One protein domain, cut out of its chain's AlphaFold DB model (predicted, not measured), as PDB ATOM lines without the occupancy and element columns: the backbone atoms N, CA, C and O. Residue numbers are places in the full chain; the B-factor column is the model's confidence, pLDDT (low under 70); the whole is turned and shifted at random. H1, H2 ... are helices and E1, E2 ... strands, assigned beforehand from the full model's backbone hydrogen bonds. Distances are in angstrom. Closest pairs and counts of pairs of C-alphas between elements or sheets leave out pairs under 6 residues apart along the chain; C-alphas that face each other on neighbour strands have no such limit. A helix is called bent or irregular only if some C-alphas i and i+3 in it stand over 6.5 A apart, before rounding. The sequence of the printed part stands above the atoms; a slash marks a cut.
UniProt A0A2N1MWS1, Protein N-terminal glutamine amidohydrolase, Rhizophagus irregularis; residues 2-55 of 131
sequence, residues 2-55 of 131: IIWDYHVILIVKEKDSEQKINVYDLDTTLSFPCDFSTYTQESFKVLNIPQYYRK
ATOM      1  N   ILE A   2     154.505 130.005  83.595       89.25
ATOM      2  CA  ILE A   2     154.405 128.738  82.863       89.25
ATOM      3  C   ILE A   2     153.889 129.083  81.463       89.25
ATOM      4  O   ILE A   2     153.040 129.965  81.338       89.25
ATOM      5  N   ILE A   3     154.442 128.450  80.429       90.69
ATOM      6  CA  ILE A   3     153.964 128.596  79.051       90.69
ATOM      7  C   ILE A   3     153.104 127.374  78.755       90.69
ATOM      8  O   ILE A   3     153.625 126.264  78.679       90.69
ATOM      9  N   TRP A   4     151.803 127.606  78.621       93.75
ATOM     10  CA  TRP A   4     150.825 126.602  78.230       93.75
ATOM     11  C   TRP A   4     150.538 126.712  76.735       93.75
ATOM     12  O   TRP A   4     150.543 127.813  76.180       93.75
ATOM     13  N   ASP A   5     150.274 125.580  76.095       94.12
ATOM     14  CA  ASP A   5     149.650 125.526  74.774       94.12
ATOM     15  C   ASP A   5     148.203 126.043  74.834       94.12
ATOM     16  O   ASP A   5     147.805 126.863  74.006       94.12
ATOM     17  N   TYR A   6     147.448 125.649  75.862       97.06
ATOM     18  CA  TYR A   6     146.177 126.250  76.266       97.06
ATOM     19  C   TYR A   6     145.936 126.045  77.771       97.06
ATOM     20  O   TYR A   6     146.494 125.138  78.380       97.06
ATOM     21  N   HIS A   7     145.090 126.879  78.384       97.50
ATOM     22  CA  HIS A   7     144.671 126.715  79.783       97.50
ATOM     23  C   HIS A   7     143.168 126.938  79.918       97.50
ATOM     24  O   HIS A   7     142.601 127.773  79.209       97.50
ATOM     25  N   VAL A   8     142.522 126.205  80.824       98.06
ATOM     26  CA  VAL A   8     141.072 126.280  81.044       98.06
ATOM     27  C   VAL A   8     140.800 126.670  82.489       98.06
ATOM     28  O   VAL A   8     141.301 126.050  83.419       98.06
ATOM     29  N   ILE A   9     139.951 127.678  82.664       98.19
ATOM     30  CA  ILE A   9     139.472 128.150  83.964       98.19
ATOM     31  C   ILE A   9     137.948 128.219  83.949       98.19
ATOM     32  O   ILE A   9     137.342 128.466  82.904       98.19
ATOM     33  N   LEU A  10     137.320 128.038  85.108       98.12
ATOM     34  CA  LEU A  10     135.883 128.244  85.271       98.12
ATOM     35  C   LEU A  10     135.627 129.614  85.905       98.12
ATOM     36  O   LEU A  10     136.230 129.962  86.914       98.12
ATOM     37  N   ILE A  11     134.697 130.378  85.334       96.38
ATOM     38  CA  ILE A  11     134.265 131.676  85.862       96.38
ATOM     39  C   ILE A  11     132.807 131.557  86.297       96.38
ATOM     40  O   ILE A  11     131.953 131.140  85.514       96.38
ATOM     41  N   VAL A  12     132.515 131.940  87.538       94.62
ATOM     42  CA  VAL A  12     131.167 131.903  88.114       94.62
ATOM     43  C   VAL A  12     130.767 133.309  88.546       94.62
ATOM     44  O   VAL A  12     131.423 133.905  89.398       94.62
ATOM     45  N   LYS A  13     129.673 133.819  87.971       89.94
ATOM     46  CA  LYS A  13     129.001 135.061  88.387       89.94
ATOM     47  C   LYS A  13     127.777 134.687  89.225       89.94
ATOM     48  O   LYS A  13     126.890 133.988  88.733       89.94
ATOM     49  N   GLU A  14     127.745 135.102  90.489       82.94
ATOM     50  CA  GLU A  14     126.592 134.867  91.368       82.94
ATOM     51  C   GLU A  14     125.388 135.711  90.916       82.94
ATOM     52  O   GLU A  14     125.541 136.868  90.535       82.94
ATOM     53  N   LYS A  15     124.177 135.132  90.939       72.88
ATOM     54  CA  LYS A  15     122.957 135.805  90.452       72.88
ATOM     55  C   LYS A  15     122.476 136.939  91.363       72.88
ATOM     56  O   LYS A  15     121.930 137.912  90.862       72.88
ATOM     57  N   ASP A  16     122.701 136.808  92.671       68.75
ATOM     58  CA  ASP A  16     122.098 137.672  93.701       68.75
ATOM     59  C   ASP A  16     123.094 138.655  94.341       68.75
ATOM     60  O   ASP A  16     122.756 139.395  95.264       68.75
ATOM     61  N   SER A  17     124.339 138.678  93.861       62.00
ATOM     62  CA  SER A  17     125.356 139.638  94.277       62.00
ATOM     63  C   SER A  17     125.912 140.290  93.024       62.00
ATOM     64  O   SER A  17     126.645 139.654  92.273       62.00
ATOM     65  N   GLU A  18     125.582 141.563  92.799       58.38
ATOM     66  CA  GLU A  18     125.962 142.311  91.589       58.38
ATOM     67  C   GLU A  18     127.483 142.397  91.334       58.38
ATOM     68  O   GLU A  18     127.898 142.985  90.340       58.38
ATOM     69  N   GLN A  19     128.346 141.843  92.194       64.94
ATOM     70  CA  GLN A  19     129.791 142.090  92.140       64.94
ATOM     71  C   GLN A  19     130.683 140.895  92.499       64.94
ATOM     72  O   GLN A  19     131.896 141.069  92.590       64.94
ATOM     73  N   LYS A  20     130.147 139.681  92.690       83.44
ATOM     74  CA  LYS A  20     130.994 138.509  92.976       83.44
ATOM     75  C   LYS A  20     131.172 137.636  91.748       83.44
ATOM     76  O   LYS A  20     130.303 136.841  91.386       83.44
ATOM     77  N   ILE A  21     132.333 137.800  91.120       93.00
ATOM     78  CA  ILE A  21     132.790 136.980  90.003       93.00
ATOM     79  C   ILE A  21     134.024 136.231  90.473       93.00
ATOM     80  O   ILE A  21     135.044 136.834  90.797       93.00
ATOM     81  N   ASN A  22     133.908 134.912  90.523       95.00
ATOM     82  CA  ASN A  22     134.936 134.026  91.037       95.00
ATOM     83  C   ASN A  22     135.540 133.198  89.905       95.00
ATOM     84  O   ASN A  22     134.815 132.636  89.080       95.00
ATOM     85  N   VAL A  23     136.862 133.094  89.899       97.25
ATOM     86  CA  VAL A  23     137.648 132.213  89.042       97.25
ATOM     87  C   VAL A  23     138.023 130.964  89.827       97.25
ATOM     88  O   VAL A  23     138.546 131.031  90.941       97.25
ATOM     89  N   TYR A  24     137.765 129.818  89.216       98.12
ATOM     90  CA  TYR A  24     138.140 128.498  89.683       98.12
ATOM     91  C   TYR A  24     139.188 127.965  88.712       98.12
ATOM     92  O   TYR A  24     138.872 127.509  87.612       98.12
ATOM     93  N   ASP A  25     140.440 128.071  89.132       98.31
ATOM     94  CA  ASP A  25     141.606 127.533  88.448       98.31
ATOM     95  C   ASP A  25     142.274 126.541  89.400       98.31
ATOM     96  O   ASP A  25     142.701 126.928  90.485       98.31
ATOM     97  N   LEU A  26     142.304 125.262  89.032       97.69
ATOM     98  CA  LEU A  26     142.876 124.214  89.883       97.69
ATOM     99  C   LEU A  26     144.410 124.246  89.902       97.69
ATOM    100  O   LEU A  26     145.005 123.668  90.811       97.69
ATOM    101  N   ASP A  27     145.035 124.939  88.948       97.12
ATOM    102  CA  ASP A  27     146.490 125.019  88.790       97.12
ATOM    103  C   ASP A  27     147.081 126.333  89.340       97.12
ATOM    104  O   ASP A  27     148.289 126.575  89.251       97.12
ATOM    105  N   THR A  28     146.249 127.204  89.926       96.75
ATOM    106  CA  THR A  28     146.709 128.482  90.485       96.75
ATOM    107  C   THR A  28     147.351 128.334  91.867       96.75
ATOM    108  O   THR A  28     147.036 127.440  92.647       96.75
ATOM    109  N   THR A  29     148.230 129.282  92.201       96.94
ATOM    110  CA  THR A  29     148.758 129.472  93.570       96.94
ATOM    111  C   THR A  29     148.034 130.586  94.332       96.94
ATOM    112  O   THR A  29     148.344 130.841  95.497       96.94
ATOM    113  N   LEU A  30     147.078 131.260  93.683       97.31
ATOM    114  CA  LEU A  30     146.166 132.206  94.321       97.31
ATOM    115  C   LEU A  30     145.131 131.463  95.185       97.31
ATOM    116  O   LEU A  30     145.119 130.235  95.270       97.31
ATOM    117  N   SER A  31     144.249 132.213  95.848       97.31
ATOM    118  CA  SER A  31     143.124 131.619  96.574       97.31
ATOM    119  C   SER A  31     142.219 130.805  95.639       97.31
ATOM    120  O   SER A  31     142.083 131.132  94.461       97.31
ATOM    121  N   PHE A  32     141.549 129.780  96.174       96.75
ATOM    122  CA  PHE A  32     140.570 128.986  95.430       96.75
ATOM    123  C   PHE A  32     139.205 128.970  96.155       96.75
ATOM    124  O   PHE A  32     139.118 128.384  97.238       96.75
ATOM    125  N   PRO A  33     138.142 129.589  95.593       96.12
ATOM    126  CA  PRO A  33     138.156 130.415  94.381       96.12
ATOM    127  C   PRO A  33     138.959 131.718  94.543       96.12
ATOM    128  O   PRO A  33     139.264 132.159  95.658       96.12
ATOM    129  N   CYS A  34     139.285 132.348  93.417       96.44
ATOM    130  CA  CYS A  34     139.913 133.666  93.359       96.44
ATOM    131  C   CYS A  34     138.918 134.702  92.841       96.44
ATOM    132  O   CYS A  34     138.198 134.436  91.884       96.44
ATOM    133  N   ASP A  35     138.897 135.895  93.429       94.62
ATOM    134  CA  ASP A  35     138.169 137.024  92.850       94.62
ATOM    135  C   ASP A  35     138.684 137.330  91.428       94.62
ATOM    136  O   ASP A  35     139.891 137.316  91.178       94.62
ATOM    137  N   PHE A  36     137.784 137.612  90.484       94.31
ATOM    138  CA  PHE A  36     138.131 137.817  89.073       94.31
ATOM    139  C   PHE A  36     139.098 138.986  88.850       94.31
ATOM    140  O   PHE A  36     140.022 138.878  88.038       94.31
ATOM    141  N   SER A  37     138.932 140.094  89.579       92.88
ATOM    142  CA  SER A  37     139.846 141.238  89.473       92.88
ATOM    143  C   SER A  37     141.246 140.847  89.937       92.88
ATOM    144  O   SER A  37     142.223 141.051  89.213       92.88
ATOM    145  N   THR A  38     141.328 140.165  91.078       94.81
ATOM    146  CA  THR A  38     142.591 139.654  91.626       94.81
ATOM    147  C   THR A  38     143.257 138.654  90.677       94.81
ATOM    148  O   THR A  38     144.442 138.783  90.365       94.81
ATOM    149  N   TYR A  39     142.499 137.683  90.159       95.94
ATOM    150  CA  TYR A  39     143.022 136.647  89.270       95.94
ATOM    151  C   TYR A  39     143.581 137.239  87.974       95.94
ATOM    152  O   TYR A  39     144.687 136.887  87.562       95.94
ATOM    153  N   THR A  40     142.848 138.159  87.339       93.38
ATOM    154  CA  THR A  40     143.302 138.815  86.103       93.38
ATOM    155  C   THR A  40     144.507 139.720  86.348       93.38
ATOM    156  O   THR A  40     145.429 139.743  85.539       93.38
ATOM    157  N   GLN A  41     144.571 140.440  87.467       92.75
ATOM    158  CA  GLN A  41     145.723 141.287  87.772       92.75
ATOM    159  C   GLN A  41     147.003 140.473  88.026       92.75
ATOM    160  O   GLN A  41     148.075 140.835  87.531       92.75
ATOM    161  N   GLU A  42     146.900 139.371  88.770       94.00
ATOM    162  CA  GLU A  42     148.068 138.599  89.200       94.00
ATOM    163  C   GLU A  42     148.503 137.520  88.199       94.00
ATOM    164  O   GLU A  42     149.706 137.286  88.048       94.00
ATOM    165  N   SER A  43     147.565 136.898  87.476       93.56
ATOM    166  CA  SER A  43     147.867 135.806  86.535       93.56
ATOM    167  C   SER A  43     148.156 136.305  85.118       93.56
ATOM    168  O   SER A  43     148.931 135.685  84.392       93.56
ATOM    169  N   PHE A  44     147.571 137.437  84.709       90.19
ATOM    170  CA  PHE A  44     147.650 137.965  83.339       90.19
ATOM    171  C   PHE A  44     148.600 139.159  83.225       90.19
ATOM    172  O   PHE A  44     148.284 140.191  82.630       90.19
ATOM    173  N   LYS A  45     149.789 139.035  83.821       85.44
ATOM    174  CA  LYS A  45     150.814 140.080  83.723       85.44
ATOM    175  C   LYS A  45     151.236 140.246  82.262       85.44
ATOM    176  O   LYS A  45     151.457 139.266  81.548       85.44
ATOM    177  N   VAL A  46     151.320 141.498  81.813       77.44
ATOM    178  CA  VAL A  46     151.640 141.827  80.421       77.44
ATOM    179  C   VAL A  46     153.067 141.389  80.118       77.44
ATOM    180  O   VAL A  46     154.028 141.880  80.709       77.44
ATOM    181  N   LEU A  47     153.197 140.478  79.161       79.19
ATOM    182  CA  LEU A  47     154.457 140.190  78.498       79.19
ATOM    183  C   LEU A  47     154.452 141.024  77.224       79.19
ATOM    184  O   LEU A  47     153.585 140.823  76.380       79.19
ATOM    185  N   ASN A  48     155.386 141.963  77.076       83.06
ATOM    186  CA  ASN A  48     155.493 142.785  75.866       83.06
ATOM    187  C   ASN A  48     156.140 141.987  74.716       83.06
ATOM    188  O   ASN A  48     157.204 142.337  74.206       83.06
ATOM    189  N   ILE A  49     155.540 140.839  74.405       88.94
ATOM    190  CA  ILE A  49     156.013 139.832  73.467       88.94
ATOM    191  C   ILE A  49     154.786 139.367  72.658       88.94
ATOM    192  O   ILE A  49     153.998 138.569  73.172       88.94
ATOM    193  N   PRO A  50     154.592 139.858  71.417       88.69
ATOM    194  CA  PRO A  50     153.350 139.676  70.658       88.69
ATOM    195  C   PRO A  50     152.892 138.226  70.478       88.69
ATOM    196  O   PRO A  50     151.695 137.954  70.504       88.69
ATOM    197  N   GLN A  51     153.820 137.273  70.344       88.81
ATOM    198  CA  GLN A  51     153.483 135.851  70.204       88.81
ATOM    199  C   GLN A  51     152.873 135.220  71.467       88.81
ATOM    200  O   GLN A  51     152.376 134.100  71.398       88.81
ATOM    201  N   TYR A  52     152.918 135.912  72.610       89.88
ATOM    202  CA  TYR A  52     152.324 135.473  73.875       89.88
ATOM    203  C   TYR A  52     151.105 136.306  74.282       89.88
ATOM    204  O   TYR A  52     150.654 136.224  75.427       89.88
ATOM    205  N   TYR A  53     150.563 137.122  73.373       91.50
ATOM    206  CA  TYR A  53     149.292 137.797  73.617       91.50
ATOM    207  C   TYR A  53     148.171 136.765  73.711       91.50
ATOM    208  O   TYR A  53     148.035 135.877  72.869       91.50
ATOM    209  N   ARG A  54     147.397 136.860  74.791       93.19
ATOM    210  CA  ARG A  54     146.391 135.866  75.158       93.19
ATOM    211  C   ARG A  54     145.051 136.223  74.533       93.19
ATOM    212  O   ARG A  54     144.625 137.374  74.577       93.19
ATOM    213  N   LYS A  55     144.370 135.200  74.024       96.12
ATOM    214  CA  LYS A  55     142.968 135.256  73.610       96.12
ATOM    215  C   LYS A  55     142.145 134.344  74.499       96.12
ATOM    216  O   LYS A  55     142.653 133.344  75.004       96.12
TER     217      LYS A  55
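This is residues 2 to 55 of the 131 residues of the protein "Protein N-terminal glutamine amidohydrolase" of Rhizophagus irregularis (UniProt A0A2N1MWS1). There is little regular structure here: a two-stranded hairpin, E1 and E2, has one short helix, H1, packed beside E2, and most of the printed residues lie outside these three named elements. The hairpin's turn and residues 44 to 55 lie toward opposite ends of a loose, only just rod-like outline of 39 by 19 by 16 A. The 54 printed residues hold E1, E2 and H1 in that order, an antiparallel sheet and a mixed class, with 16 residues in named elements; the radius of gyration of the C-alphas is 12.6 A.

Look first at E1, residues 10 to 13, and E2, residues 21 to 24, a hairpin at 160 degrees with N 10 and O 24 3.0 A apart, within hydrogen-bond range. Residues 22 to 23 of E2 also pair antiparallel with residues 34 to 35. Next comes H1, residues 36 to 43, with every O i to N i+4 pair within hydrogen-bond range; its closest C-alphas to E2 are Phe 36 and Asn 22, 5.3 A apart.

Find C-alpha 10 at (135.883, 128.244, 85.271), where E1 begins its 10.2 A; E2 spans 10.0 A. H1 runs 10.3 A to C-alpha 43 at (147.867, 135.806, 86.535).

The farthest C-alphas, Asp 16 and Ile 49, are 39.6 A apart. The printed part has no cut, the link E2 to H1 is long, and residues 16 to 19 have pLDDT under 70.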